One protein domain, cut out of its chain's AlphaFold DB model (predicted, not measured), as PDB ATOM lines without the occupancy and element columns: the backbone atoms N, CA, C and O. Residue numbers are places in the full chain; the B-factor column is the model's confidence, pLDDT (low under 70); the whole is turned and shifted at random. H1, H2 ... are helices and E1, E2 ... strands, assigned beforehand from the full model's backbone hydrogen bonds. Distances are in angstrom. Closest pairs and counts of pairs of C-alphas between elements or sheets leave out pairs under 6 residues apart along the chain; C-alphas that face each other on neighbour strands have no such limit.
ATOM      1  N   ASP A  47       9.082  48.759  47.695       81.44
ATOM      2  CA  ASP A  47       9.231  48.611  46.244       81.44
ATOM      3  C   ASP A  47      10.691  48.350  45.837       81.44
ATOM      4  O   ASP A  47      10.952  47.602  44.891       81.44
ATOM      5  N   ILE A  48      11.654  48.932  46.563       74.50
ATOM      6  CA  ILE A  48      13.081  48.662  46.357       74.50
ATOM      7  C   ILE A  48      13.406  47.232  46.804       74.50
ATOM      8  O   ILE A  48      14.075  46.514  46.055       74.50
ATOM      9  N   ALA A  49      12.902  46.795  47.964       76.12
ATOM     10  CA  ALA A  49      13.046  45.412  48.421       76.12
ATOM     11  C   ALA A  49      12.479  44.428  47.393       76.12
ATOM     12  O   ALA A  49      13.187  43.529  46.943       76.12
ATOM     13  N   ALA A  50      11.254  44.673  46.923       84.69
ATOM     14  CA  ALA A  50      10.599  43.847  45.918       84.69
ATOM     15  C   ALA A  50      11.385  43.761  44.608       84.69
ATOM     16  O   ALA A  50      11.551  42.678  44.052       84.69
ATOM     17  N   ARG A  51      11.929  44.875  44.103       80.56
ATOM     18  CA  ARG A  51      12.731  44.840  42.872       80.56
ATOM     19  C   ARG A  51      14.014  44.022  43.026       80.56
ATOM     20  O   ARG A  51      14.386  43.322  42.084       80.56
ATOM     21  N   ASN A  52      14.688  44.108  44.168       70.50
ATOM     22  CA  ASN A  52      15.875  43.293  44.433       70.50
ATOM     23  C   ASN A  52      15.514  41.811  44.561       70.50
ATOM     24  O   ASN A  52      16.145  40.981  43.914       70.50
ATOM     25  N   ALA A  53      14.432  41.502  45.275       78.44
ATOM     26  CA  ALA A  53      13.901  40.151  45.398       78.44
ATOM     27  C   ALA A  53      13.592  39.518  44.028       78.44
ATOM     28  O   ALA A  53      14.021  38.406  43.725       78.44
ATOM     29  N   LEU A  54      12.936  40.277  43.143       82.56
ATOM     30  CA  LEU A  54      12.646  39.877  41.764       82.56
ATOM     31  C   LEU A  54      13.909  39.641  40.923       82.56
ATOM     32  O   LEU A  54      13.900  38.811  40.015       82.56
ATOM     33  N   ASN A  55      14.989  40.379  41.184       76.81
ATOM     34  CA  ASN A  55      16.263  40.195  40.489       76.81
ATOM     35  C   ASN A  55      17.002  38.951  40.964       76.81
ATOM     36  O   ASN A  55      17.528  38.217  40.128       76.81
ATOM     37  N   ASP A  56      16.997  38.703  42.268       68.88
ATOM     38  CA  ASP A  56      17.619  37.526  42.861       68.88
ATOM     39  C   ASP A  56      16.867  36.251  42.463       68.88
ATOM     40  O   ASP A  56      17.497  35.277  42.052       68.88
ATOM     41  N   ALA A  57      15.530  36.279  42.445       74.12
ATOM     42  CA  ALA A  57      14.717  35.195  41.892       74.12
ATOM     43  C   ALA A  57      15.013  34.945  40.406       74.12
ATOM     44  O   ALA A  57      15.180  33.800  39.987       74.12
ATOM     45  N   TRP A  58      15.124  36.009  39.602       74.19
ATOM     46  CA  TRP A  58      15.452  35.892  38.177       74.19
ATOM     47  C   TRP A  58      16.849  35.309  37.945       74.19
ATOM     48  O   TRP A  58      17.046  34.525  37.019       74.19
ATOM     49  N   ALA A  59      17.824  35.669  38.781       64.62
ATOM     50  CA  ALA A  59      19.164  35.098  38.731       64.62
ATOM     51  C   ALA A  59      19.163  33.614  39.136       64.62
ATOM     52  O   ALA A  59      19.778  32.804  38.444       64.62
ATOM     53  N   ALA A  60      18.429  33.256  40.196       63.34
ATOM     54  CA  ALA A  60      18.276  31.876  40.658       63.34
ATOM     55  C   ALA A  60      17.614  30.973  39.603       63.34
ATOM     56  O   ALA A  60      18.015  29.826  39.431       63.34
ATOM     57  N   HIS A  61      16.662  31.506  38.833       64.06
ATOM     58  CA  HIS A  61      16.028  30.785  37.728       64.06
ATOM     59  C   HIS A  61      17.002  30.386  36.602       64.06
ATOM     60  O   HIS A  61      16.805  29.361  35.954       64.06
ATOM     61  N   ILE A  62      18.062  31.168  36.367       59.09
ATOM     62  CA  ILE A  62      19.033  30.935  35.281       59.09
ATOM     63  C   ILE A  62      20.133  29.929  35.701       59.09
ATOM     64  O   ILE A  62      20.921  29.473  34.868       59.09
ATOM     65  N   ASP A  63      20.189  29.530  36.975       52.62
ATOM     66  CA  ASP A  63      21.143  28.533  37.468       52.62
ATOM     67  C   ASP A  63      20.690  27.093  37.138       52.62
ATOM     68  O   ASP A  63      19.842  26.484  37.794       52.62
ATOM     69  N   HIS A  64      21.297  26.516  36.097       48.56
ATOM     70  CA  HIS A  64      21.003  25.168  35.595       48.56
ATOM     71  C   HIS A  64      21.464  24.012  36.510       48.56
ATOM     72  O   HIS A  64      21.274  22.847  36.151       48.56
ATOM     73  N   SER A  65      22.063  24.277  37.678       40.59
ATOM     74  CA  SER A  65      22.474  23.226  38.627       40.59
ATOM     75  C   SER A  65      21.301  22.515  39.327       40.59
ATOM     76  O   SER A  65      21.483  21.414  39.844       40.59
ATOM     77  N   PHE A  73      10.370  25.441  33.019       52.25
ATOM     78  CA  PHE A  73       9.686  26.682  33.412       52.25
ATOM     79  C   PHE A  73       9.345  26.717  34.905       52.25
ATOM     80  O   PHE A  73       8.229  26.421  35.284       52.25
ATOM     81  N   HIS A  74      10.285  27.082  35.778       61.06
ATOM     82  CA  HIS A  74       9.992  27.232  37.212       61.06
ATOM     83  C   HIS A  74       9.856  28.702  37.603       61.06
ATOM     84  O   HIS A  74      10.825  29.455  37.455       61.06
ATOM     85  N   GLU A  75       8.695  29.087  38.134       68.31
ATOM     86  CA  GLU A  75       8.534  30.351  38.851       68.31
ATOM     87  C   GLU A  75       9.340  30.321  40.154       68.31
ATOM     88  O   GLU A  75       9.478  29.281  40.798       68.31
ATOM     89  N   PHE A  76       9.898  31.463  40.540       76.62
ATOM     90  CA  PHE A  76      10.587  31.649  41.817       76.62
ATOM     91  C   PHE A  76       9.975  32.840  42.527       76.62
ATOM     92  O   PHE A  76       9.682  33.845  41.879       76.62
ATOM     93  N   GLY A  77       9.828  32.749  43.843       81.56
ATOM     94  CA  GLY A  77       9.236  33.828  44.621       81.56
ATOM     95  C   GLY A  77       9.465  33.712  46.115       81.56
ATOM     96  O   GLY A  77      10.165  32.814  46.584       81.56
ATOM     97  N   GLY A  78       8.883  34.649  46.852       82.62
ATOM     98  CA  GLY A  78       8.980  34.718  48.300       82.62
ATOM     99  C   GLY A  78       8.249  35.907  48.906       82.62
ATOM    100  O   GLY A  78       7.490  36.616  48.242       82.62
ATOM    101  N   TRP A  79       8.484  36.120  50.197       85.00
ATOM    102  CA  TRP A  79       7.862  37.195  50.956       85.00
ATOM    103  C   TRP A  79       8.732  38.443  50.962       85.00
ATOM    104  O   TRP A  79       9.951  38.363  51.113       85.00
ATOM    105  N   ILE A  80       8.086  39.600  50.861       87.88
ATOM    106  CA  ILE A  80       8.628  40.875  51.325       87.88
ATOM    107  C   ILE A  80       8.119  41.059  52.747       87.88
ATOM    108  O   ILE A  80       6.913  40.972  52.984       87.88
ATOM    109  N   TYR A  81       9.015  41.323  53.683       78.19
ATOM    110  CA  TYR A  81       8.660  41.565  55.075       78.19
ATOM    111  C   TYR A  81       9.109  42.961  55.495       78.19
ATOM    112  O   TYR A  81      10.112  43.476  55.008       78.19
ATOM    113  N   GLU A  82       8.340  43.584  56.374       77.56
ATOM    114  CA  GLU A  82       8.714  44.806  57.071       77.56
ATOM    115  C   GLU A  82       9.276  44.414  58.434       77.56
ATOM    116  O   GLU A  82       8.602  43.744  59.224       77.56
ATOM    117  N   THR A  83      10.518  44.812  58.698       58.75
ATOM    118  CA  THR A  83      11.142  44.592  60.002       58.75
ATOM    119  C   THR A  83      10.451  45.438  61.068       58.75
ATOM    120  O   THR A  83       9.719  46.385  60.771       58.75
ATOM    121  N   SER A  84      10.715  45.144  62.340       49.91
ATOM    122  CA  SER A  84      10.318  46.007  63.466       49.91
ATOM    123  C   SER A  84      10.777  47.465  63.314       49.91
ATOM    124  O   SER A  84      10.238  48.353  63.973       49.91
ATOM    125  N   ASP A  85      11.745  47.703  62.430       45.81
ATOM    126  CA  ASP A  85      12.462  48.957  62.228       45.81
ATOM    127  C   ASP A  85      11.867  49.800  61.082       45.81
ATOM    128  O   ASP A  85      12.361  50.882  60.775       45.81
ATOM    129  N   GLY A  86      10.794  49.325  60.431       54.88
ATOM    130  CA  GLY A  86      10.142  50.017  59.308       54.88
ATOM    131  C   GLY A  86      10.916  49.949  57.986       54.88
ATOM    132  O   GLY A  86      10.553  50.627  57.023       54.88
ATOM    133  N   GLU A  87      11.974  49.138  57.929       65.12
ATOM    134  CA  GLU A  87      12.663  48.775  56.694       65.12
ATOM    135  C   GLU A  87      12.073  47.500  56.090       65.12
ATOM    136  O   GLU A  87      11.358  46.739  56.740       65.12
ATOM    137  N   TYR A  88      12.390  47.249  54.824       71.75
ATOM    138  CA  TYR A  88      11.839  46.136  54.066       71.75
ATOM    139  C   TYR A  88      12.936  45.151  53.690       71.75
ATOM    140  O   TYR A  88      13.920  45.531  53.065       71.75
ATOM    141  N   GLY A  89      12.764  43.884  54.043       73.62
ATOM    142  CA  GLY A  89      13.601  42.777  53.593       73.62
ATOM    143  C   GLY A  89      12.821  41.829  52.688       73.62
ATOM    144  O   GLY A  89      11.631  42.020  52.429       73.62
ATOM    145  N   TYR A  90      13.492  40.793  52.192       78.31
ATOM    146  CA  TYR A  90      12.829  39.724  51.456       78.31
ATOM    147  C   TYR A  90      13.440  38.365  51.773       78.31
ATOM    148  O   TYR A  90      14.643  38.245  52.001       78.31
ATOM    149  N   THR A  91      12.598  37.334  51.795       69.44
ATOM    150  CA  THR A  91      13.042  35.957  52.029       69.44
ATOM    151  C   THR A  91      13.819  35.444  50.828       69.44
ATOM    152  O   THR A  91      13.570  35.878  49.705       69.44
ATOM    153  N   THR A  92      14.716  34.480  51.026       66.50
ATOM    154  CA  THR A  92      15.394  33.794  49.917       66.50
ATOM    155  C   THR A  92      14.367  33.220  48.925       66.50
ATOM    156  O   THR A  92      13.380  32.631  49.379       66.50
ATOM    157  N   PRO A  93      14.548  33.388  47.598       69.06
ATOM    158  CA  PRO A  93      13.599  32.870  46.616       69.06
ATOM    159  C   PRO A  93      13.495  31.346  46.692       69.06
ATOM    160  O   PRO A  93      14.505  30.654  46.555       69.06
ATOM    161  N   ALA A  94      12.282  30.821  46.858       68.56
ATOM    162  CA  ALA A  94      12.024  29.390  46.745       68.56
ATOM    163  C   ALA A  94      11.505  29.035  45.349       68.56
ATOM    164  O   ALA A  94      10.928  29.864  44.639       68.56
ATOM    165  N   ARG A  95      11.720  27.776  44.965       67.31
ATOM    166  CA  ARG A  95      11.288  27.224  43.681       67.31
ATOM    167  C   ARG A  95       9.796  26.881  43.716       67.31
ATOM    168  O   ARG A  95       9.353  26.177  44.612       67.31
ATOM    169  N   GLY A  96       9.065  27.316  42.696       59.69
ATOM    170  CA  GLY A  96       7.685  26.946  42.401       59.69
ATOM    171  C   GLY A  96       7.532  25.909  41.282       59.69
ATOM    172  O   GLY A  96       8.500  25.436  40.672       59.69
ATOM    173  N   THR A  97       6.277  25.559  41.002       53.41
ATOM    174  CA  THR A  97       5.882  24.763  39.823       53.41
ATOM    175  C   THR A  97       5.719  25.655  38.585       53.41
ATOM    176  O   THR A  97       5.960  26.856  38.670       53.41
ATOM    177  N   GLU A  98       5.355  25.079  37.430       48.03
ATOM    178  CA  GLU A  98       5.219  25.839  36.170       48.03
ATOM    179  C   GLU A  98       4.096  26.880  36.190       48.03
ATOM    180  O   GLU A  98       4.165  27.837  35.426       48.03
ATOM    181  N   ASP A  99       3.118  26.716  37.085       46.56
ATOM    182  CA  ASP A  99       1.910  27.542  37.122       46.56
ATOM    183  C   ASP A  99       1.794  28.419  38.380       46.56
ATOM    184  O   ASP A  99       0.908  29.263  38.416       46.56
ATOM    185  N   PHE A 100       2.610  28.188  39.424       53.44
ATOM    186  CA  PHE A 100       2.568  28.951  40.682       53.44
ATOM    187  C   PHE A 100       3.785  28.677  41.586       53.44
ATOM    188  O   PHE A 100       4.281  27.540  41.666       53.44
ATOM    189  N   VAL A 101       4.193  29.673  42.382       52.47
ATOM    190  CA  VAL A 101       5.057  29.481  43.563       52.47
ATOM    191  C   VAL A 101       4.249  28.819  44.679       52.47
ATOM    192  O   VAL A 101       3.314  29.413  45.214       52.47
ATOM    193  N   SER A 102       4.600  27.587  45.062       58.88
ATOM    194  CA  SER A 102       3.889  26.920  46.153       58.88
ATOM    195  C   SER A 102       4.176  27.639  47.468       58.88
ATOM    196  O   SER A 102       5.286  27.587  47.989       58.88
ATOM    197  N   VAL A 103       3.158  28.288  48.035       55.53
ATOM    198  CA  VAL A 103       3.259  28.998  49.323       55.53
ATOM    199  C   VAL A 103       3.717  28.061  50.457       55.53
ATOM    200  O   VAL A 103       4.279  28.524  51.444       55.53
ATOM    201  N   SER A 104       3.540  26.741  50.305       55.09
ATOM    202  CA  SER A 104       4.053  25.727  51.240       55.09
ATOM    203  C   SER A 104       5.576  25.628  51.302       55.09
ATOM    204  O   SER A 104       6.098  25.103  52.280       55.09
ATOM    205  N   ASP A 105       6.266  26.074  50.253       57.62
ATOM    206  CA  ASP A 105       7.717  25.930  50.097       57.62
ATOM    207  C   ASP A 105       8.454  27.217  50.509       57.62
ATOM    208  O   ASP A 105       9.680  27.301  50.448       57.62
ATOM    209  N   LEU A 106       7.695  28.225  50.945       66.69
ATOM    210  CA  LEU A 106       8.183  29.487  51.484       66.69
ATOM    211  C   LEU A 106       8.274  29.442  53.009       66.69
ATOM    212  O   LEU A 106       7.595  28.626  53.640       66.69
ATOM    213  N   PRO A 107       9.050  30.355  53.626       61.91
ATOM    214  CA  PRO A 107       8.994  30.562  55.067       61.91
ATOM    215  C   PRO A 107       7.545  30.713  55.535       61.91
ATOM    216  O   PRO A 107       6.774  31.495  54.968       61.91
ATOM    217  N   ALA A 108       7.164  29.911  56.529       66.00
ATOM    218  CA  ALA A 108       5.781  29.821  56.967       66.00
ATOM    219  C   ALA A 108       5.302  31.152  57.548       66.00
ATOM    220  O   ALA A 108       6.021  31.825  58.287       66.00
ATOM    221  N   ILE A 109       4.043  31.489  57.290       66.69
ATOM    222  CA  ILE A 109       3.393  32.703  57.784       66.69
ATOM    223  C   ILE A 109       2.282  32.357  58.774       66.69
ATOM    224  O   ILE A 109       1.620  31.325  58.639       66.69
ATOM    225  N   ARG A 110       2.060  33.222  59.762       68.06
ATOM    226  CA  ARG A 110       0.994  33.060  60.756       68.06
ATOM    227  C   ARG A 110       0.231  34.356  60.970       68.06
ATOM    228  O   ARG A 110       0.756  35.446  60.759       68.06
ATOM    229  N   ASP A 111      -1.014  34.222  61.416       73.19
ATOM    230  CA  ASP A 111      -1.764  35.349  61.966       73.19
ATOM    231  C   ASP A 111      -1.065  35.799  63.254       73.19
ATOM    232  O   ASP A 111      -0.776  34.982  64.136       73.19
ATOM    233  N   SER A 112      -0.781  37.091  63.348       63.00
ATOM    234  CA  SER A 112      -0.158  37.713  64.523       63.00
ATOM    235  C   SER A 112      -1.036  37.651  65.787       63.00
ATOM    236  O   SER A 112      -0.583  37.924  66.902       63.00
ATOM    237  N   GLY A 113      -2.310  37.275  65.638       56.84
ATOM    238  CA  GLY A 113      -3.284  37.111  66.710       56.84
ATOM    239  C   GLY A 113      -4.022  38.396  67.088       56.84
ATOM    240  O   GLY A 113      -4.878  38.346  67.975       56.84
ATOM    241  N   ASP A 114      -3.724  39.525  66.435       58.47
ATOM    242  CA  ASP A 114      -4.497  40.769  66.551       58.47
ATOM    243  C   ASP A 114      -5.590  40.915  65.482       58.47
ATOM    244  O   ASP A 114      -6.466  41.772  65.617       58.47
ATOM    245  N   GLY A 115      -5.592  40.038  64.472       58.44
ATOM    246  CA  GLY A 115      -6.546  40.060  63.366       58.44
ATOM    247  C   GLY A 115      -6.329  41.202  62.367       58.44
ATOM    248  O   GLY A 115      -7.199  41.426  61.528       58.44
ATOM    249  N   GLU A 116      -5.211  41.929  62.450       60.16
ATOM    250  CA  GLU A 116      -4.878  43.047  61.560       60.16
ATOM    251  C   GLU A 116      -3.804  42.690  60.526       60.16
ATOM    252  O   GLU A 116      -3.768  43.306  59.462       60.16
ATOM    253  N   HIS A 117      -2.917  41.731  60.813       68.31
ATOM    254  CA  HIS A 117      -1.794  41.420  59.926       68.31
ATOM    255  C   HIS A 117      -1.231  40.003  60.098       68.31
ATOM    256  O   HIS A 117      -1.432  39.331  61.113       68.31
ATOM    257  N   ILE A 118      -0.478  39.590  59.079       74.69
ATOM    258  CA  ILE A 118       0.224  38.310  58.982       74.69
ATOM    259  C   ILE A 118       1.729  38.564  59.151       74.69
ATOM    260  O   ILE A 118       2.243  39.582  58.683       74.69
ATOM    261  N   GLU A 119       2.435  37.644  59.801       72.69
ATOM    262  CA  GLU A 119       3.875  37.725  60.072       72.69
ATOM    263  C   GLU A 119       4.613  36.443  59.664       72.69
ATOM    264  O   GLU A 119       4.014  35.366  59.575       72.69
ATOM    265  N   LEU A 120       5.923  36.553  59.432       65.56
ATOM    266  CA  LEU A 120       6.813  35.401  59.326       65.56
ATOM    267  C   LEU A 120       6.788  34.626  60.648       65.56
ATOM    268  O   LEU A 120       7.025  35.174  61.720       65.56
ATOM    269  N   SER A 121       6.501  33.331  60.593       60.28
ATOM    270  CA  SER A 121       6.278  32.526  61.803       60.28
ATOM    271  C   SER A 121       7.554  32.299  62.607       60.28
ATOM    272  O   SER A 121       7.502  32.122  63.825       60.28
ATOM    273  N   ASN A 122       8.696  32.295  61.922       50.66
ATOM    274  CA  ASN A 122      10.010  32.011  62.485       50.66
ATOM    275  C   ASN A 122      10.714  33.238  63.083       50.66
ATOM    276  O   ASN A 122      11.616  33.080  63.912       50.66
ATOM    277  N   THR A 123      10.321  34.437  62.670       55.19
ATOM    278  CA  THR A 123      11.041  35.678  62.977       55.19
ATOM    279  C   THR A 123      10.119  36.815  63.438       55.19
ATOM    280  O   THR A 123      10.557  37.684  64.186       55.19
ATOM    281  N   GLY A 124       8.824  36.761  63.120       60.12
ATOM    282  CA  GLY A 124       7.807  37.707  63.587       60.12
ATOM    283  C   GLY A 124       7.716  39.008  62.787       60.12
ATOM    284  O   GLY A 124       6.920  39.870  63.153       60.12
ATOM    285  N   GLU A 125       8.489  39.188  61.708       70.75
ATOM    286  CA  GLU A 125       8.354  40.372  60.854       70.75
ATOM    287  C   GLU A 125       7.033  40.358  60.084       70.75
ATOM    288  O   GLU A 125       6.570  39.322  59.593       70.75
ATOM    289  N   ARG A 126       6.432  41.542  59.939       80.19
ATOM    290  CA  ARG A 126       5.151  41.708  59.256       80.19
ATOM    291  C   ARG A 126       5.323  41.437  57.769       80.19
ATOM    292  O   ARG A 126       6.196  42.012  57.130       80.19
ATOM    293  N   ILE A 127       4.436  40.646  57.180       85.06
ATOM    294  CA  ILE A 127       4.405  40.480  55.728       85.06
ATOM    295  C   ILE A 127       3.951  41.793  55.088       85.06
ATOM    296  O   ILE A 127       2.882  42.329  55.386       85.06
ATOM    297  N   ALA A 128       4.803  42.319  54.215       88.00
ATOM    298  CA  ALA A 128       4.618  43.583  53.519       88.00
ATOM    299  C   ALA A 128       4.338  43.403  52.024       88.00
ATOM    300  O   ALA A 128       3.913  44.357  51.376       88.00
ATOM    301  N   GLY A 129       4.558  42.212  51.471       90.56
ATOM    302  CA  GLY A 129       4.255  41.904  50.080       90.56
ATOM    303  C   GLY A 129       4.667  40.495  49.683       90.56
ATOM    304  O   GLY A 129       5.299  39.766  50.448       90.56
ATOM    305  N   PHE A 130       4.338  40.136  48.451       91.12
ATOM    306  CA  PHE A 130       4.745  38.886  47.820       91.12
ATOM    307  C   PHE A 130       5.460  39.191  46.507       91.12
ATOM    308  O   PHE A 130       5.041  40.097  45.789       91.12
ATOM    309  N   TYR A 131       6.539  38.479  46.193       89.62
ATOM    310  CA  TYR A 131       7.252  38.646  44.928       89.62
ATOM    311  C   TYR A 131       7.389  37.314  44.197       89.62
ATOM    312  O   TYR A 131       7.643  36.291  44.827       89.62
ATOM    313  N   HIS A 132       7.268  37.328  42.869       87.88
ATOM    314  CA  HIS A 132       7.520  36.156  42.028       87.88
ATOM    315  C   HIS A 132       7.940  36.531  40.593       87.88
ATOM    316  O   HIS A 132       7.838  37.685  40.167       87.88
ATOM    317  N   ILE A 133       8.448  35.571  39.821       82.50
ATOM    318  CA  ILE A 133       8.863  35.779  38.425       82.50
ATOM    319  C   ILE A 133       8.088  34.891  37.453       82.50
ATOM    320  O   ILE A 133       7.811  33.740  37.765       82.50
ATOM    321  N   HIS A 134       7.866  35.391  36.234       80.62
ATOM    322  CA  HIS A 134       7.367  34.618  35.093       80.62
ATOM    323  C   HIS A 134       8.470  34.493  34.024       80.62
ATOM    324  O   HIS A 134       8.661  35.418  33.219       80.62
ATOM    325  N   PRO A 135       9.239  33.392  34.005       65.75
ATOM    326  CA  PRO A 135      10.480  33.302  33.232       65.75
ATOM    327  C   PRO A 135      10.331  33.005  31.729       65.75
ATOM    328  O   PRO A 135      11.290  33.191  30.982       65.75
ATOM    329  N   GLY A 136       9.160  32.574  31.253       63.94
ATOM    330  CA  GLY A 136       8.948  32.211  29.845       63.94
ATOM    331  C   GLY A 136       7.545  32.528  29.342       63.94
ATOM    332  O   GLY A 136       6.696  32.959  30.118       63.94
ATOM    333  N   ASP A 137       7.303  32.314  28.046       60.50
ATOM    334  CA  ASP A 137       5.960  32.371  27.462       60.50
ATOM    335  C   ASP A 137       5.323  30.971  27.549       60.50
ATOM    336  O   ASP A 137       5.588  30.097  26.715       60.50
ATOM    337  N   LEU A 138       4.513  30.741  28.584       55.59
ATOM    338  CA  LEU A 138       3.821  29.467  28.796       55.59
ATOM    339  C   LEU A 138       2.737  29.272  27.733       55.59
ATOM    340  O   LEU A 138       2.232  30.238  27.158       55.59
ATOM    341  N   ARG A 139       2.329  28.022  27.482       57.44
ATOM    342  CA  ARG A 139       1.191  27.707  26.602       57.44
ATOM    343  C   ARG A 139       0.088  26.977  27.358       57.44
ATOM    344  O   ARG A 139       0.389  26.157  28.216       57.44
ATOM    345  N   ASN A 140      -1.173  27.272  27.056       58.12
ATOM    346  CA  ASN A 140      -2.311  26.556  27.635       58.12
ATOM    347  C   ASN A 140      -2.445  25.153  27.022       58.12
ATOM    348  O   ASN A 140      -1.727  24.808  26.080       58.12
ATOM    349  N   GLU A 141      -3.369  24.340  27.545       55.81
ATOM    350  CA  GLU A 141      -3.633  22.980  27.039       55.81
ATOM    351  C   GLU A 141      -3.977  22.955  25.533       55.81
ATOM    352  O   GLU A 141      -3.727  21.957  24.854       55.81
ATOM    353  N   ASP A 142      -4.474  24.073  24.991       67.81
ATOM    354  CA  ASP A 142      -4.812  24.269  23.578       67.81
ATOM    355  C   ASP A 142      -3.631  24.791  22.721       67.81
ATOM    356  O   ASP A 142      -3.747  24.942  21.501       67.81
ATOM    357  N   GLY A 143      -2.464  25.034  23.329       57.91
ATOM    358  CA  GLY A 143      -1.239  25.495  22.669       57.91
ATOM    359  C   GLY A 143      -1.154  27.008  22.430       57.91
ATOM    360  O   GLY A 143      -0.210  27.464  21.770       57.91
ATOM    361  N   GLU A 144      -2.093  27.798  22.945       59.34
ATOM    362  CA  GLU A 144      -2.074  29.265  22.902       59.34
ATOM    363  C   GLU A 144      -1.130  29.826  23.969       59.34
ATOM    364  O   GLU A 144      -1.028  29.268  25.054       59.34
ATOM    365  N   LEU A 145      -0.427  30.923  23.670       60.12
ATOM    366  CA  LEU A 145       0.483  31.558  24.629       60.12
ATOM    367  C   LEU A 145      -0.321  32.229  25.752       60.12
ATOM    368  O   LEU A 145      -1.185  33.061  25.467       60.12
ATOM    369  N   TRP A 146      -0.008  31.904  27.005       61.19
ATOM    370  CA  TRP A 146      -0.475  32.657  28.164       61.19
ATOM    371  C   TRP A 146       0.145  34.056  28.144       61.19
ATOM    372  O   TRP A 146       1.316  34.238  27.798       61.19
ATOM    373  N   ASP A 147      -0.641  35.070  28.510       65.31
ATOM    374  CA  ASP A 147      -0.124  36.428  28.679       65.31
ATOM    375  C   ASP A 147       0.566  36.547  30.044       65.31
ATOM    376  O   ASP A 147       0.025  37.116  30.991       65.31
ATOM    377  N   ASN A 148       1.785  36.015  30.120       69.75
ATOM    378  CA  ASN A 148       2.623  36.000  31.320       69.75
ATOM    379  C   ASN A 148       3.142  37.388  31.724       69.75
ATOM    380  O   ASN A 148       3.848  37.537  32.718       69.75
ATOM    381  N   ALA A 149       2.759  38.439  30.996       67.62
ATOM    382  CA  ALA A 149       2.916  39.811  31.454       67.62
ATOM    383  C   ALA A 149       1.808  40.233  32.438       67.62
ATOM    384  O   ALA A 149       1.707  41.429  32.747       67.62
ATOM    385  N   ARG A 150       0.971  39.298  32.912       75.38
ATOM    386  CA  ARG A 150      -0.133  39.567  33.831       75.38
ATOM    387  C   ARG A 150      -0.074  38.727  35.098       75.38
ATOM    388  O   ARG A 150       0.310  37.572  35.029       75.38
ATOM    389  N   PHE A 151      -0.551  39.312  36.198       78.44
ATOM    390  CA  PHE A 151      -0.907  38.566  37.401       78.44
ATOM    391  C   PHE A 151      -2.062  37.614  37.089       78.44
ATOM    392  O   PHE A 151      -3.018  37.994  36.397       78.44
ATOM    393  N   SER A 152      -1.960  36.385  37.581       75.31
ATOM    394  CA  SER A 152      -3.034  35.399  37.515       75.31
ATOM    395  C   SER A 152      -4.175  35.758  38.482       75.31
ATOM    396  O   SER A 152      -4.061  36.645  39.330       75.31
ATOM    397  N   GLY A 153      -5.309  35.058  38.376       75.62
ATOM    398  CA  GLY A 153      -6.405  35.229  39.338       75.62
ATOM    399  C   GLY A 153      -6.003  34.848  40.767       75.62
ATOM    400  O   GLY A 153      -6.469  35.469  41.720       75.62
ATOM    401  N   ASP A 154      -5.103  33.878  40.908       73.81
ATOM    402  CA  ASP A 154      -4.606  33.413  42.200       73.81
ATOM    403  C   ASP A 154      -3.613  34.415  42.815       73.81
ATOM    404  O   ASP A 154      -3.666  34.659  44.019       73.81
ATOM    405  N   ASP A 155      -2.798  35.094  41.999       77.94
ATOM    406  CA  ASP A 155      -1.924  36.192  42.441       77.94
ATOM    407  C   ASP A 155      -2.704  37.366  43.018       77.94
ATOM    408  O   ASP A 155      -2.321  37.947  44.039       77.94
ATOM    409  N   ILE A 156      -3.794  37.718  42.332       81.81
ATOM    410  CA  ILE A 156      -4.715  38.767  42.757       81.81
ATOM    411  C   ILE A 156      -5.407  38.321  44.043       81.81
ATOM    412  O   ILE A 156      -5.417  39.061  45.019       81.81
ATOM    413  N   ASN A 157      -5.926  37.092  44.091       80.00
ATOM    414  CA  ASN A 157      -6.598  36.570  45.277       80.00
ATOM    415  C   ASN A 157      -5.672  36.511  46.506       80.00
ATOM    416  O   ASN A 157      -6.116  36.796  47.619       80.00
ATOM    417  N   LEU A 158      -4.390  36.183  46.317       79.75
ATOM    418  CA  LEU A 158      -3.384  36.213  47.377       79.75
ATOM    419  C   LEU A 158      -3.175  37.637  47.912       79.75
ATOM    420  O   LEU A 158      -3.187  37.834  49.126       79.75
ATOM    421  N   ALA A 159      -3.041  38.623  47.021       80.56
ATOM    422  CA  ALA A 159      -2.905  40.029  47.399       80.56
ATOM    423  C   ALA A 159      -4.148  40.547  48.146       80.56
ATOM    424  O   ALA A 159      -4.029  41.146  49.214       80.56
ATOM    425  N   GLU A 160      -5.344  40.261  47.624       82.31
ATOM    426  CA  GLU A 160      -6.630  40.660  48.213       82.31
ATOM    427  C   GLU A 160      -6.859  40.027  49.590       82.31
ATOM    428  O   GLU A 160      -7.276  40.701  50.531       82.31
ATOM    429  N   THR A 161      -6.561  38.733  49.732       76.94
ATOM    430  CA  THR A 161      -6.734  38.017  51.004       76.94
ATOM    431  C   THR A 161      -5.688  38.443  52.033       76.94
ATOM    432  O   THR A 161      -5.996  38.532  53.220       76.94
ATOM    433  N   GLY A 162      -4.455  38.697  51.593       72.56
ATOM    434  CA  GLY A 162      -3.343  39.090  52.454       72.56
ATOM    435  C   GLY A 162      -3.312  40.575  52.822       72.56
ATOM    436  O   GLY A 162      -2.678  40.942  53.808       72.56
ATOM    437  N   GLY A 163      -3.986  41.435  52.054       81.75
ATOM    438  CA  GLY A 163      -3.974  42.884  52.264       81.75
ATOM    439  C   GLY A 163      -2.614  43.534  51.972       81.75
ATOM    440  O   GLY A 163      -2.271  44.547  52.582       81.75
ATOM    441  N   PHE A 164      -1.825  42.953  51.067       87.50
ATOM    442  CA  PHE A 164      -0.495  43.436  50.687       87.50
ATOM    443  C   PHE A 164      -0.289  43.362  49.166       87.50
ATOM    444  O   PHE A 164      -0.952  42.572  48.492       87.50
ATOM    445  N   PRO A 165       0.622  44.166  48.592       90.00
ATOM    446  CA  PRO A 165       0.918  44.118  47.166       90.00
ATOM    447  C   PRO A 165       1.607  42.825  46.729       90.00
ATOM    448  O   PRO A 165       2.434  42.250  47.444       90.00
ATOM    449  N   ASN A 166       1.329  42.443  45.489       90.44
ATOM    450  CA  ASN A 166       2.032  41.397  44.764       90.44
ATOM    451  C   ASN A 166       2.921  42.027  43.679       90.44
ATOM    452  O   ASN A 166       2.497  42.925  42.946       90.44
ATOM    453  N   TYR A 167       4.167  41.572  43.592       91.56
ATOM    454  CA  TYR A 167       5.206  42.071  42.701       91.56
ATOM    455  C   TYR A 167       5.637  40.976  41.731       91.56
ATOM    456  O   TYR A 167       5.970  39.869  42.140       91.56
ATOM    457  N   MET A 168       5.709  41.308  40.444       88.69
ATOM    458  CA  MET A 168       6.043  40.339  39.402       88.69
ATOM    459  C   MET A 168       7.096  40.884  38.445       88.69
ATOM    460  O   MET A 168       7.016  42.036  37.997       88.69
ATOM    461  N   ARG A 169       8.055  40.034  38.064       85.75
ATOM    462  CA  ARG A 169       8.977  40.292  36.948       85.75
ATOM    463  C   ARG A 169       8.735  39.316  35.804       85.75
ATOM    464  O   ARG A 169       8.768  38.108  35.992       85.75
ATOM    465  N   HIS A 170       8.587  39.859  34.598       81.50
ATOM    466  CA  HIS A 170       8.514  39.087  33.358       81.50
ATOM    467  C   HIS A 170       9.416  39.729  32.291       81.50
ATOM    468  O   HIS A 170       9.123  40.812  31.761       81.50
ATOM    469  N   GLY A 171      10.552  39.086  32.010       74.69
ATOM    470  CA  GLY A 171      11.637  39.668  31.216       74.69
ATOM    471  C   GLY A 171      12.209  40.923  31.887       74.69
ATOM    472  O   GLY A 171      12.606  40.891  33.052       74.69
ATOM    473  N   ASP A 172      12.211  42.048  31.169       73.19
ATOM    474  CA  ASP A 172      12.658  43.355  31.687       73.19
ATOM    475  C   ASP A 172      11.518  44.198  32.292       73.19
ATOM    476  O   ASP A 172      11.713  45.354  32.673       73.19
ATOM    477  N   ARG A 173      10.300  43.644  32.371       79.19
ATOM    478  CA  ARG A 173       9.120  44.336  32.903       79.19
ATOM    479  C   ARG A 173       8.907  43.968  34.367       79.19
ATOM    480  O   ARG A 173       8.914  42.790  34.706       79.19
ATOM    481  N   TYR A 174       8.660  44.979  35.200       86.06
ATOM    482  CA  TYR A 174       8.383  44.834  36.630       86.06
ATOM    483  C   TYR A 174       7.036  45.478  36.929       86.06
ATOM    484  O   TYR A 174       6.856  46.672  36.670       86.06
ATOM    485  N   ARG A 175       6.106  44.692  37.456       86.75
ATOM    486  CA  ARG A 175       4.731  45.108  37.727       86.75
ATOM    487  C   ARG A 175       4.403  44.941  39.200       86.75
ATOM    488  O   ARG A 175       4.991  44.099  39.873       86.75
ATOM    489  N   VAL A 176       3.451  45.740  39.659       89.88
ATOM    490  CA  VAL A 176       2.869  45.634  40.995       89.88
ATOM    491  C   VAL A 176       1.348  45.675  40.893       89.88
ATOM    492  O   VAL A 176       0.793  46.490  40.149       89.88
ATOM    493  N   TYR A 177       0.697  44.778  41.626       86.62
ATOM    494  CA  TYR A 177      -0.724  44.827  41.937       86.62
ATOM    495  C   TYR A 177      -0.857  45.122  43.429       86.62
ATOM    496  O   TYR A 177      -0.440  44.306  44.247       86.62
ATOM    497  N   ASP A 178      -1.387  46.290  43.785       87.88
ATOM    498  CA  ASP A 178      -1.608  46.682  45.178       87.88
ATOM    499  C   ASP A 178      -3.121  46.825  45.430       87.88
ATOM    500  O   ASP A 178      -3.741  47.736  44.868       87.88
ATOM    501  N   PRO A 179      -3.733  45.960  46.264       83.75
ATOM    502  CA  PRO A 179      -5.179  45.969  46.511       83.75
ATOM    503  C   PRO A 179      -5.663  47.269  47.179       83.75
ATOM    504  O   PRO A 179      -6.855  47.572  47.166       83.75
ATOM    505  N   ALA A 180      -4.760  48.088  47.735       81.06
ATOM    506  CA  ALA A 180      -5.114  49.396  48.282       81.06
ATOM    507  C   ALA A 180      -5.451  50.437  47.198       81.06
ATOM    508  O   ALA A 180      -6.098  51.446  47.494       81.06
ATOM    509  N   VAL A 181      -4.996  50.231  45.956       81.94
ATOM    510  CA  VAL A 181      -5.124  51.214  44.863       81.94
ATOM    511  C   VAL A 181      -5.592  50.625  43.530       81.94
ATOM    512  O   VAL A 181      -6.057  51.383  42.678       81.94
ATOM    513  N   ASN A 182      -5.485  49.312  43.329       82.62
ATOM    514  CA  ASN A 182      -5.911  48.610  42.121       82.62
ATOM    515  C   ASN A 182      -7.242  47.876  42.337       82.62
ATOM    516  O   ASN A 182      -7.562  47.476  43.452       82.62
ATOM    517  N   ASN A 183      -8.024  47.698  41.266       81.62
ATOM    518  CA  ASN A 183      -9.219  46.854  41.265       81.62
ATOM    519  C   ASN A 183      -8.929  45.517  40.546       81.62
ATOM    520  O   ASN A 183      -8.304  45.544  39.482       81.62
ATOM    521  N   PRO A 184      -9.417  44.363  41.048       78.19
ATOM    522  CA  PRO A 184      -9.273  43.067  40.376       78.19
ATOM    523  C   PRO A 184      -9.775  43.043  38.923       78.19
ATOM    524  O   PRO A 184      -9.244  42.307  38.094       78.19
ATOM    525  N   ASP A 185     -10.785  43.861  38.608       77.94
ATOM    526  CA  ASP A 185     -11.387  43.962  37.274       77.94
ATOM    527  C   ASP A 185     -10.639  44.938  36.341       77.94
ATOM    528  O   ASP A 185     -11.006  45.089  35.167       77.94
ATOM    529  N   ASP A 186      -9.609  45.633  36.836       73.06
ATOM    530  CA  ASP A 186      -8.869  46.611  36.048       73.06
ATOM    531  C   ASP A 186      -8.080  45.949  34.906       73.06
ATOM    532  O   ASP A 186      -7.486  44.875  35.064       73.06
ATOM    533  N   PRO A 187      -7.987  46.602  33.730       67.06
ATOM    534  CA  PRO A 187      -7.143  46.098  32.661       67.06
ATOM    535  C   PRO A 187      -5.662  46.134  33.088       67.06
ATOM    536  O   PRO A 187      -5.241  47.084  33.745       67.06
ATOM    537  N   PRO A 188      -4.805  45.213  32.604       62.09
ATOM    538  CA  PRO A 188      -3.389  45.122  32.995       62.09
ATOM    539  C   PRO A 188      -2.520  46.360  32.744       62.09
ATOM    540  O   PRO A 188      -1.355  46.386  33.137       62.09
ATOM    541  N   SER A 189      -3.029  47.343  32.000       61.34
ATOM    542  CA  SER A 189      -2.403  48.652  31.792       61.34
ATOM    543  C   SER A 189      -2.615  49.623  32.956       61.34
ATOM    544  O   SER A 189      -1.961  50.658  32.990       61.34
ATOM    545  N   ALA A 190      -3.562  49.333  33.847       62.31
ATOM    546  CA  ALA A 190      -3.875  50.126  35.031       62.31
ATOM    547  C   ALA A 190      -3.065  49.692  36.266       62.31
ATOM    548  O   ALA A 190      -3.031  50.415  37.258       62.31
ATOM    549  N   TRP A 191      -2.390  48.542  36.203       74.00
ATOM    550  CA  TRP A 191      -1.474  48.090  37.248       74.00
ATOM    551  C   TRP A 191      -0.181  48.907  37.240       74.00
ATOM    552  O   TRP A 191       0.285  49.359  36.189       74.00
ATOM    553  N   GLY A 192       0.388  49.111  38.428       69.00
ATOM    554  CA  GLY A 192       1.566  49.948  38.612       69.00
ATOM    555  C   GLY A 192       2.832  49.335  38.008       69.00
ATOM    556  O   GLY A 192       2.947  48.122  37.819       69.00
ATOM    557  N   ASN A 193       3.823  50.187  37.746       78.06
ATOM    558  CA  ASN A 193       5.195  49.752  37.496       78.06
ATOM    559  C   ASN A 193       6.000  49.896  38.786       78.06
ATOM    560  O   ASN A 193       5.841  50.888  39.494       78.06
ATOM    561  N   VAL A 194       6.927  48.972  39.033       72.88
ATOM    562  CA  VAL A 194       7.891  49.134  40.130       72.88
ATOM    563  C   VAL A 194       8.902  50.237  39.742       72.88
ATOM    564  O   VAL A 194       9.555  50.099  38.693       72.88
TER     565      VAL A 194
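This is residues 47 to 65 and 73 to 194 of the 725 residues of the protein "VWD domain-containing protein" of Marinicaulis sp (UniProt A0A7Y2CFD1). A strongly curled sheet of five strands, like part of a barrel, wraps round the helix H1, and the shorter helix H2 covers part of its other face. The small hairpin E3 and E4 sits by the start of E5, and long loops make up much of the rest, the one of residues 134 to 152 reaching as far as 27 A from the mean of the C-alphas. The printed part has 141 residues, with two named helices and seven named strands in the order H1 E1 E2 E3 E4 E5 H2 E6 E7; the class is mixed, helices and strands, and under half of the residues are in named elements. The large sheet is mixed and runs E2 E1 E5 E6 E7, while E3 and E4 are antiparallel. The whole is compact, with a radius of gyration of the C-alphas of 14.7 A and spans of 46 by 40 by 26 A.

Find C-alpha 47 at (9.231, 48.611, 46.244); from there H1 runs through residues 47 to 61, 20.9 A long. After the cut, look for E1 at residues 76 to 82, 20.2 A long, and then E2 at residues 88 to 90, 7.0 A. Next come the short strands E3, residues 109 to 111, 7.1 A, and E4, residues 118 to 120, 7.2 A. E5, residues 126 to 133, is the longest strand: start at C-alpha 126 at (5.151, 41.708, 59.256) and go 22.0 A to C-alpha 133. H2 takes residues 153 to 162, 14.0 A. E6 follows at residues 166 to 170, 13.3 A, and E7 at residues 173 to 177, 13.4 A, ending at C-alpha 177 at (-0.724, 44.827, 41.937).

Begin with the large sheet, which is strongly twisted and has E2 and E7 as edge strands. E2 and E1 form an antiparallel hairpin, with N 89 and O 81 2.9 A apart. E1 and E5 are antiparallel at 157 degrees; look at N 80 and O 129, 2.8 A apart. E5 and E6 are parallel at 19 degrees, with N 167 and O 130 2.8 A apart. E6 and E7 form an antiparallel hairpin, with N 168 and O 175 2.9 A apart. H1 is on this sheet, which curls round it; the closest C-alphas of H1 and E1 are those of Ala 57 and Phe 76, 5.4 A apart. H2 is on the opposite face, at a height over the sheet of 9.0 A; with H1 and the sheet it makes three layers, helices on both faces of a sheet. H2 lies over E6 and along the strands, at 14 degrees to E6 on the local plane, and its closest C-alpha pair with E6 is Ala 159 and Asn 166, 5.8 A. E5, H2 and E6 make a strand-helix-strand unit, two parallel neighbour strands with a helix between, and its crossover is right-handed. E3 and E4 form another antiparallel hairpin, with N 110 and O 119 2.9 A apart. The closest C-alphas of E4 and E5 are those of Glu 119 and Arg 126, 4.3 A apart; H1 and H2 are apart. In H1 and H2 every O i to N i+4 pair is within hydrogen-bond range.

The two C-alphas farthest apart, those of Asp 85 and Asp 142, are 49.0 A from each other. Residues 66 to 72 are not printed, and C-alphas 65 and 73 are 14.2 A apart across this cut. The links E2 to E3 and E5 to H2 are long. The mean pLDDT of the printed part is 70.8, and 67 residues are under 70, among them residues 91 to 110 and residues 135 to 149.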